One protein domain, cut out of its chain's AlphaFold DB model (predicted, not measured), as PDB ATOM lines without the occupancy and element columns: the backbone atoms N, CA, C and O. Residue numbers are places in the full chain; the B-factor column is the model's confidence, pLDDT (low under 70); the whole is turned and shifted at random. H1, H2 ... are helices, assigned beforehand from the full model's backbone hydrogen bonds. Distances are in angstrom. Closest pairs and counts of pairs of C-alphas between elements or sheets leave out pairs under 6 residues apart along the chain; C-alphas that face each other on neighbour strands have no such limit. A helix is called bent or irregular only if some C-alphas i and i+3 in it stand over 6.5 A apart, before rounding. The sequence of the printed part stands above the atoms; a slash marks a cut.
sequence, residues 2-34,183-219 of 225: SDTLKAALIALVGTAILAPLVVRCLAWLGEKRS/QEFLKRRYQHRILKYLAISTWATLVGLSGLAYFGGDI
ATOM      1  N   SER A   2     133.703 143.345 166.197       84.38
ATOM      2  CA  SER A   2     133.712 144.288 167.328       84.38
ATOM      3  C   SER A   2     134.961 145.172 167.300       84.38
ATOM      4  O   SER A   2     136.017 144.767 166.803       84.38
ATOM      5  N   ASP A   3     134.857 146.384 167.833       77.31
ATOM      6  CA  ASP A   3     135.986 147.320 167.855       77.31
ATOM      7  C   ASP A   3     137.129 146.835 168.759       77.31
ATOM      8  O   ASP A   3     138.300 147.091 168.482       77.31
ATOM      9  N   THR A   4     136.812 146.004 169.755       69.69
ATOM     10  CA  THR A   4     137.795 145.282 170.574       69.69
ATOM     11  C   THR A   4     138.611 144.271 169.763       69.69
ATOM     12  O   THR A   4     139.830 144.200 169.923       69.69
ATOM     13  N   LEU A   5     137.976 143.545 168.835       65.88
ATOM     14  CA  LEU A   5     138.649 142.602 167.935       65.88
ATOM     15  C   LEU A   5     139.619 143.331 167.001       65.88
ATOM     16  O   LEU A   5     140.757 142.901 166.828       65.88
ATOM     17  N   LYS A   6     139.177 144.464 166.433       68.44
ATOM     18  CA  LYS A   6     140.004 145.336 165.582       68.44
ATOM     19  C   LYS A   6     141.246 145.814 166.329       68.44
ATOM     20  O   LYS A   6     142.350 145.682 165.809       68.44
ATOM     21  N   ALA A   7     141.074 146.324 167.549       70.75
ATOM     22  CA  ALA A   7     142.170 146.852 168.357       70.75
ATOM     23  C   ALA A   7     143.215 145.776 168.706       70.75
ATOM     24  O   ALA A   7     144.413 146.016 168.561       70.75
ATOM     25  N   ALA A   8     142.775 144.573 169.091       68.69
ATOM     26  CA  ALA A   8     143.673 143.461 169.404       68.69
ATOM     27  C   ALA A   8     144.480 142.993 168.178       68.69
ATOM     28  O   ALA A   8     145.686 142.762 168.278       68.69
ATOM     29  N   LEU A   9     143.841 142.912 167.006       68.31
ATOM     30  CA  LEU A   9     144.494 142.536 165.747       68.31
ATOM     31  C   LEU A   9     145.544 143.571 165.323       68.31
ATOM     32  O   LEU A   9     146.660 143.206 164.957       68.31
ATOM     33  N   ILE A  10     145.215 144.861 165.438       74.94
ATOM     34  CA  ILE A  10     146.138 145.964 165.147       74.94
ATOM     35  C   ILE A  10     147.335 145.937 166.105       74.94
ATOM     36  O   ILE A  10     148.472 146.069 165.656       74.94
ATOM     37  N   ALA A  11     147.113 145.717 167.403       66.75
ATOM     38  CA  ALA A  11     148.188 145.643 168.391       66.75
ATOM     39  C   ALA A  11     149.129 144.452 168.142       66.75
ATOM     40  O   ALA A  11     150.350 144.588 168.257       66.75
ATOM     41  N   LEU A  12     148.587 143.295 167.754       69.81
ATOM     42  CA  LEU A  12     149.376 142.094 167.487       69.81
ATOM     43  C   LEU A  12     150.203 142.228 166.204       69.81
ATOM     44  O   LEU A  12     151.407 141.966 166.223       69.81
ATOM     45  N   VAL A  13     149.592 142.708 165.117       74.12
ATOM     46  CA  VAL A  13     150.302 143.014 163.865       74.12
ATOM     47  C   VAL A  13     151.354 144.098 164.104       74.12
ATOM     48  O   VAL A  13     152.502 143.950 163.688       74.12
ATOM     49  N   GLY A  14     151.000 145.144 164.855       70.06
ATOM     50  CA  GLY A  14     151.910 146.215 165.246       70.06
ATOM     51  C   GLY A  14     153.125 145.690 166.007       70.06
ATOM     52  O   GLY A  14     154.254 146.006 165.644       70.06
ATOM     53  N   THR A  15     152.924 144.824 167.001       72.06
ATOM     54  CA  THR A  15     154.012 144.250 167.811       72.06
ATOM     55  C   THR A  15     154.900 143.307 166.995       72.06
ATOM     56  O   THR A  15     156.126 143.373 167.100       72.06
ATOM     57  N   ALA A  16     154.305 142.466 166.143       70.12
ATOM     58  CA  ALA A  16     155.036 141.544 165.274       70.12
ATOM     59  C   ALA A  16     155.939 142.276 164.264       70.12
ATOM     60  O   ALA A  16     157.027 141.792 163.952       70.12
ATOM     61  N   ILE A  17     155.519 143.454 163.793       73.69
ATOM     62  CA  ILE A  17     156.310 144.309 162.896       73.69
ATOM     63  C   ILE A  17     157.336 145.138 163.682       73.69
ATOM     64  O   ILE A  17     158.496 145.228 163.275       73.69
ATOM     65  N   LEU A  18     156.945 145.730 164.815       69.81
ATOM     66  CA  LEU A  18     157.800 146.623 165.602       69.81
ATOM     67  C   LEU A  18     158.976 145.892 166.249       69.81
ATOM     68  O   LEU A  18     160.082 146.420 166.240       69.81
ATOM     69  N   ALA A  19     158.785 144.679 166.771       70.75
ATOM     70  CA  ALA A  19     159.846 143.937 167.452       70.75
ATOM     71  C   ALA A  19     161.119 143.725 166.595       70.75
ATOM     72  O   ALA A  19     162.203 144.125 167.035       70.75
ATOM     73  N   PRO A  20     161.059 143.163 165.368       74.25
ATOM     74  CA  PRO A  20     162.249 143.020 164.525       74.25
ATOM     75  C   PRO A  20     162.825 144.374 164.091       74.25
ATOM     76  O   PRO A  20     164.040 144.493 163.910       74.25
ATOM     77  N   LEU A  21     161.981 145.398 163.952       71.06
ATOM     78  CA  LEU A  21     162.391 146.749 163.578       71.06
ATOM     79  C   LEU A  21     163.194 147.408 164.708       71.06
ATOM     80  O   LEU A  21     164.285 147.913 164.460       71.06
ATOM     81  N   VAL A  22     162.736 147.293 165.957       69.75
ATOM     82  CA  VAL A  22     163.463 147.742 167.153       69.75
ATOM     83  C   VAL A  22     164.805 147.025 167.271       69.75
ATOM     84  O   VAL A  22     165.824 147.680 167.479       69.75
ATOM     85  N   VAL A  23     164.852 145.703 167.069       72.94
ATOM     86  CA  VAL A  23     166.117 144.946 167.093       72.94
ATOM     87  C   VAL A  23     167.083 145.444 166.014       72.94
ATOM     88  O   VAL A  23     168.262 145.656 166.303       72.94
ATOM     89  N   ARG A  24     166.603 145.686 164.786       75.94
ATOM     90  CA  ARG A  24     167.418 146.267 163.705       75.94
ATOM     91  C   ARG A  24     167.895 147.681 164.041       75.94
ATOM     92  O   ARG A  24     169.070 147.970 163.834       75.94
ATOM     93  N   CYS A  25     167.036 148.524 164.609       73.31
ATOM     94  CA  CYS A  25     167.389 149.876 165.047       73.31
ATOM     95  C   CYS A  25     168.451 149.861 166.149       73.31
ATOM     96  O   CYS A  25     169.438 150.583 166.052       73.31
ATOM     97  N   LEU A  26     168.306 149.012 167.169       74.75
ATOM     98  CA  LEU A  26     169.298 148.864 168.239       74.75
ATOM     99  C   LEU A  26     170.629 148.325 167.704       74.75
ATOM    100  O   LEU A  26     171.693 148.819 168.082       74.75
ATOM    101  N   ALA A  27     170.588 147.349 166.790       76.12
ATOM    102  CA  ALA A  27     171.783 146.834 166.132       76.12
ATOM    103  C   ALA A  27     172.502 147.937 165.341       76.12
ATOM    104  O   ALA A  27     173.715 148.093 165.509       76.12
ATOM    105  N   TRP A  28     171.751 148.721 164.561       79.38
ATOM    106  CA  TRP A  28     172.241 149.858 163.781       79.38
ATOM    107  C   TRP A  28     172.818 150.969 164.663       79.38
ATOM    108  O   TRP A  28     173.935 151.420 164.423       79.38
ATOM    109  N   LEU A  29     172.132 151.352 165.745       78.56
ATOM    110  CA  LEU A  29     172.648 152.305 166.735       78.56
ATOM    111  C   LEU A  29     173.953 151.804 167.361       78.56
ATOM    112  O   LEU A  29     174.886 152.580 167.566       78.56
ATOM    113  N   GLY A  30     174.046 150.503 167.633       76.44
ATOM    114  CA  GLY A  30     175.271 149.876 168.115       76.44
ATOM    115  C   GLY A  30     176.416 149.925 167.100       76.44
ATOM    116  O   GLY A  30     177.551 150.135 167.508       76.44
ATOM    117  N   GLU A  31     176.140 149.734 165.802       78.81
ATOM    118  CA  GLU A  31     177.138 149.898 164.725       78.81
ATOM    119  C   GLU A  31     177.564 151.368 164.594       78.81
ATOM    120  O   GLU A  31     178.752 151.664 164.553       78.81
ATOM    121  N   LYS A  32     176.622 152.317 164.632       78.62
ATOM    122  CA  LYS A  32     176.930 153.754 164.564       78.62
ATOM    123  C   LYS A  32     177.746 154.263 165.749       78.62
ATOM    124  O   LYS A  32     178.516 155.201 165.580       78.62
ATOM    125  N   ARG A  33     177.581 153.664 166.931       82.88
ATOM    126  CA  ARG A  33     178.338 154.019 168.141       82.88
ATOM    127  C   ARG A  33     179.697 153.326 168.253       82.88
ATOM    128  O   ARG A  33     180.465 153.707 169.127       82.88
ATOM    129  N   SER A  34     179.991 152.297 167.455       78.31
ATOM    130  CA  SER A  34     181.332 151.701 167.457       78.31
ATOM    131  C   SER A  34     182.296 152.572 166.665       78.31
ATOM    132  O   SER A  34     181.981 152.962 165.541       78.31
ATOM    133  N   GLN A 183     176.848 131.476 162.085       67.50
ATOM    134  CA  GLN A 183     177.000 130.051 161.770       67.50
ATOM    135  C   GLN A 183     175.717 129.509 161.139       67.50
ATOM    136  O   GLN A 183     174.619 129.890 161.549       67.50
ATOM    137  N   GLU A 184     175.822 128.610 160.159       68.00
ATOM    138  CA  GLU A 184     174.641 128.101 159.447       68.00
ATOM    139  C   GLU A 184     173.616 127.452 160.379       68.00
ATOM    140  O   GLU A 184     172.415 127.682 160.236       68.00
ATOM    141  N   PHE A 185     174.067 126.703 161.386       67.69
ATOM    142  CA  PHE A 185     173.156 126.110 162.361       67.69
ATOM    143  C   PHE A 185     172.464 127.176 163.228       67.69
ATOM    144  O   PHE A 185     171.284 127.031 163.551       67.69
ATOM    145  N   LEU A 186     173.147 128.282 163.557       67.50
ATOM    146  CA  LEU A 186     172.537 129.429 164.234       67.50
ATOM    147  C   LEU A 186     171.570 130.166 163.307       67.50
ATOM    148  O   LEU A 186     170.507 130.573 163.773       67.50
ATOM    149  N   LYS A 187     171.870 130.275 162.004       73.44
ATOM    150  CA  LYS A 187     170.932 130.781 160.988       73.44
ATOM    151  C   LYS A 187     169.653 129.962 160.973       73.44
ATOM    152  O   LYS A 187     168.582 130.536 161.161       73.44
ATOM    153  N   ARG A 188     169.759 128.635 160.871       74.44
ATOM    154  CA  ARG A 188     168.601 127.731 160.910       74.44
ATOM    155  C   ARG A 188     167.846 127.828 162.235       74.44
ATOM    156  O   ARG A 188     166.625 127.942 162.241       74.44
ATOM    157  N   ARG A 189     168.544 127.856 163.376       73.56
ATOM    158  CA  ARG A 189     167.907 127.974 164.701       73.56
ATOM    159  C   ARG A 189     167.197 129.315 164.886       73.56
ATOM    160  O   ARG A 189     166.116 129.349 165.467       73.56
ATOM    161  N   TYR A 190     167.780 130.406 164.400       75.12
ATOM    162  CA  TYR A 190     167.178 131.736 164.433       75.12
ATOM    163  C   TYR A 190     165.951 131.817 163.521       75.12
ATOM    164  O   TYR A 190     164.902 132.272 163.968       75.12
ATOM    165  N   GLN A 191     166.041 131.286 162.298       75.94
ATOM    166  CA  GLN A 191     164.898 131.142 161.394       75.94
ATOM    167  C   GLN A 191     163.776 130.328 162.044       75.94
ATOM    168  O   GLN A 191     162.640 130.785 162.070       75.94
ATOM    169  N   HIS A 192     164.088 129.188 162.668       74.94
ATOM    170  CA  HIS A 192     163.103 128.400 163.411       74.94
ATOM    171  C   HIS A 192     162.503 129.153 164.596       74.94
ATOM    172  O   HIS A 192     161.313 129.009 164.849       74.94
ATOM    173  N   ARG A 193     163.284 129.950 165.336       77.94
ATOM    174  CA  ARG A 193     162.747 130.788 166.419       77.94
ATOM    175  C   ARG A 193     161.785 131.837 165.877       77.94
ATOM    176  O   ARG A 193     160.697 131.952 166.420       77.94
ATOM    177  N   ILE A 194     162.144 132.542 164.804       76.19
ATOM    178  CA  ILE A 194     161.240 133.491 164.138       76.19
ATOM    179  C   ILE A 194     159.963 132.781 163.693       76.19
ATOM    180  O   ILE A 194     158.876 133.250 164.007       76.19
ATOM    181  N   LEU A 195     160.085 131.624 163.035       75.00
ATOM    182  CA  LEU A 195     158.935 130.848 162.579       75.00
ATOM    183  C   LEU A 195     158.050 130.405 163.752       75.00
ATOM    184  O   LEU A 195     156.832 130.487 163.665       75.00
ATOM    185  N   LYS A 196     158.656 129.985 164.871       76.38
ATOM    186  CA  LYS A 196     157.944 129.646 166.111       76.38
ATOM    187  C   LYS A 196     157.231 130.856 166.702       76.38
ATOM    188  O   LYS A 196     156.077 130.722 167.079       76.38
ATOM    189  N   TYR A 197     157.879 132.018 166.774       77.44
ATOM    190  CA  TYR A 197     157.235 133.235 167.274       77.44
ATOM    191  C   TYR A 197     156.074 133.663 166.382       77.44
ATOM    192  O   TYR A 197     155.021 133.989 166.914       77.44
ATOM    193  N   LEU A 198     156.228 133.577 165.057       73.69
ATOM    194  CA  LEU A 198     155.145 133.822 164.103       73.69
ATOM    195  C   LEU A 198     154.004 132.810 164.263       73.69
ATOM    196  O   LEU A 198     152.839 133.192 164.248       73.69
ATOM    197  N   ALA A 199     154.312 131.526 164.455       73.62
ATOM    198  CA  ALA A 199     153.300 130.495 164.677       73.62
ATOM    199  C   ALA A 199     152.550 130.711 166.001       73.62
ATOM    200  O   ALA A 199     151.323 130.674 166.015       73.62
ATOM    201  N   ILE A 200     153.268 131.003 167.093       77.19
ATOM    202  CA  ILE A 200     152.681 131.299 168.409       77.19
ATOM    203  C   ILE A 200     151.831 132.566 168.338       77.19
ATOM    204  O   ILE A 200     150.708 132.558 168.831       77.19
ATOM    205  N   SER A 201     152.323 133.638 167.706       73.12
ATOM    206  CA  SER A 201     151.548 134.870 167.559       73.12
ATOM    207  C   SER A 201     150.291 134.612 166.739       73.12
ATOM    208  O   SER A 201     149.209 134.985 167.176       73.12
ATOM    209  N   THR A 202     150.396 133.904 165.610       75.06
ATOM    210  CA  THR A 202     149.246 133.556 164.759       75.06
ATOM    211  C   THR A 202     148.224 132.719 165.525       75.06
ATOM    212  O   THR A 202     147.039 133.040 165.505       75.06
ATOM    213  N   TRP A 203     148.667 131.698 166.265       79.94
ATOM    214  CA  TRP A 203     147.787 130.853 167.072       79.94
ATOM    215  C   TRP A 203     147.109 131.633 168.202       79.94
ATOM    216  O   TRP A 203     145.896 131.543 168.357       79.94
ATOM    217  N   ALA A 204     147.855 132.462 168.940       72.19
ATOM    218  CA  ALA A 204     147.296 133.332 169.974       72.19
ATOM    219  C   ALA A 204     146.264 134.313 169.396       72.19
ATOM    220  O   ALA A 204     145.235 134.564 170.021       72.19
ATOM    221  N   THR A 205     146.503 134.813 168.178       74.44
ATOM    222  CA  THR A 205     145.531 135.650 167.462       74.44
ATOM    223  C   THR A 205     144.270 134.852 167.152       74.44
ATOM    224  O   THR A 205     143.179 135.305 167.468       74.44
ATOM    225  N   LEU A 206     144.405 133.650 166.579       72.06
ATOM    226  CA  LEU A 206     143.271 132.793 166.229       72.06
ATOM    227  C   LEU A 206     142.442 132.420 167.459       72.06
ATOM    228  O   LEU A 206     141.233 132.589 167.431       72.06
ATOM    229  N   VAL A 207     143.067 131.991 168.557       72.25
ATOM    230  CA  VAL A 207     142.351 131.651 169.799       72.25
ATOM    231  C   VAL A 207     141.666 132.873 170.405       72.25
ATOM    232  O   VAL A 207     140.511 132.776 170.820       72.25
ATOM    233  N   GLY A 208     142.332 134.031 170.413       72.69
ATOM    234  CA  GLY A 208     141.725 135.286 170.861       72.69
ATOM    235  C   GLY A 208     140.505 135.676 170.020       72.69
ATOM    236  O   GLY A 208     139.474 136.061 170.571       72.69
ATOM    237  N   LEU A 209     140.590 135.514 168.695       71.56
ATOM    238  CA  LEU A 209     139.481 135.739 167.766       71.56
ATOM    239  C   LEU A 209     138.312 134.775 168.027       71.56
ATOM    240  O   LEU A 209     137.168 135.219 168.105       71.56
ATOM    241  N   SER A 210     138.595 133.480 168.204       70.62
ATOM    242  CA  SER A 210     137.591 132.447 168.494       70.62
ATOM    243  C   SER A 210     136.870 132.701 169.814       70.62
ATOM    244  O   SER A 210     135.647 132.616 169.871       70.62
ATOM    245  N   GLY A 211     137.613 133.050 170.870       70.44
ATOM    246  CA  GLY A 211     137.039 133.375 172.174       70.44
ATOM    247  C   GLY A 211     136.124 134.596 172.101       70.44
ATOM    248  O   GLY A 211     135.003 134.560 172.600       70.44
ATOM    249  N   LEU A 212     136.548 135.655 171.408       66.00
ATOM    250  CA  LEU A 212     135.724 136.851 171.216       66.00
ATOM    251  C   LEU A 212     134.468 136.587 170.374       66.00
ATOM    252  O   LEU A 212     133.434 137.187 170.645       66.00
ATOM    253  N   ALA A 213     134.527 135.691 169.385       67.75
ATOM    254  CA  ALA A 213     133.346 135.276 168.627       67.75
ATOM    255  C   ALA A 213     132.363 134.463 169.486       67.75
ATOM    256  O   ALA A 213     131.158 134.684 169.402       67.75
ATOM    257  N   TYR A 214     132.879 133.572 170.337       68.75
ATOM    258  CA  TYR A 214     132.074 132.731 171.224       68.75
ATOM    259  C   TYR A 214     131.361 133.564 172.301       68.75
ATOM    260  O   TYR A 214     130.142 133.528 172.405       68.75
ATOM    261  N   PHE A 215     132.093 134.415 173.028       60.53
ATOM    262  CA  PHE A 215     131.510 135.267 174.074       60.53
ATOM    263  C   PHE A 215     130.753 136.488 173.527       60.53
ATOM    264  O   PHE A 215     129.855 137.008 174.184       60.53
ATOM    265  N   GLY A 216     131.088 136.958 172.323       55.34
ATOM    266  CA  GLY A 216     130.371 138.051 171.661       55.34
ATOM    267  C   GLY A 216     129.002 137.641 171.105       55.34
ATOM    268  O   GLY A 216     128.131 138.499 170.972       55.34
ATOM    269  N   GLY A 217     128.797 136.354 170.804       53.62
ATOM    270  CA  GLY A 217     127.507 135.814 170.364       53.62
ATOM    271  C   GLY A 217     126.454 135.793 171.474       53.62
ATOM    272  O   GLY A 217     125.311 136.184 171.240       53.62
ATOM    273  N   ASP A 218     126.850 135.441 172.699       49.88
ATOM    274  CA  ASP A 218     125.926 135.324 173.836       49.88
ATOM    275  C   ASP A 218     125.441 136.687 174.365       49.88
ATOM    276  O   ASP A 218     124.320 136.805 174.864       49.88
ATOM    277  N   ILE A 219     126.223 137.757 174.180       50.03
ATOM    278  CA  ILE A 219     125.829 139.116 174.593       50.03
ATOM    279  C   ILE A 219     124.657 139.646 173.746       50.03
ATOM    280  O   ILE A 219     123.851 140.434 174.240       50.03
TER     281      ILE A 219
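This is residues 2 to 34 and 183 to 219 of the 225 residues of an uncharacterized protein of Bradyrhizobium lablabi (UniProt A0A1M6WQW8). Two long helices, H1 and H2, run opposite ways side by side over part of their lengths and then spread apart into a narrow, open V. Residues 21 to 34 and 183 to 193 stick out as its two free arms, and H1 has a kink of 29 degrees near residue 18. The printed part has 70 residues with two named helices, H1 then H2, and no named strand; the class is all helix. It is an extended rod, with a radius of gyration of the C-alphas of 17.1 A and spans of 57 by 28 by 8 A.

Look first at H1, residues 3 to 33, and then at H2, residues 184 to 219. They touch, and their closest C-alphas are those of Leu 5 and Leu 209, 6.9 A apart. H1 touches H2 with residues 5 to 16 alone, and H2 touches H1 with residues 198 to 212 alone. Their lines stand at a shallow tilt of 22 degrees, opposite ways. In the backbone, 25 of 27 O i to N i+4 pairs are within hydrogen-bond range in H1, and 30 of 32 in H2.

Find C-alpha 3 at (135.986, 147.320, 167.855); from there H1 runs 42.9 A to C-alpha 33. It is neither bent nor irregular, but only just: C-alphas 17 and 20 are 6.3 A apart. Then find C-alpha 184 at (174.641, 128.101, 159.447); H2 runs 52.3 A to C-alpha 219 at (125.829, 139.116, 174.593).

The C-alphas of Ser 34 and Asp 218 are the two farthest apart, at 58.1 A. Residues 35 to 182 are not printed, and C-alphas 34 and 183 are 22.8 A apart across the cut. The mean pLDDT of the printed part is 71.8; 21 residues are under 70, among them 183 to 186 and 212 to 219.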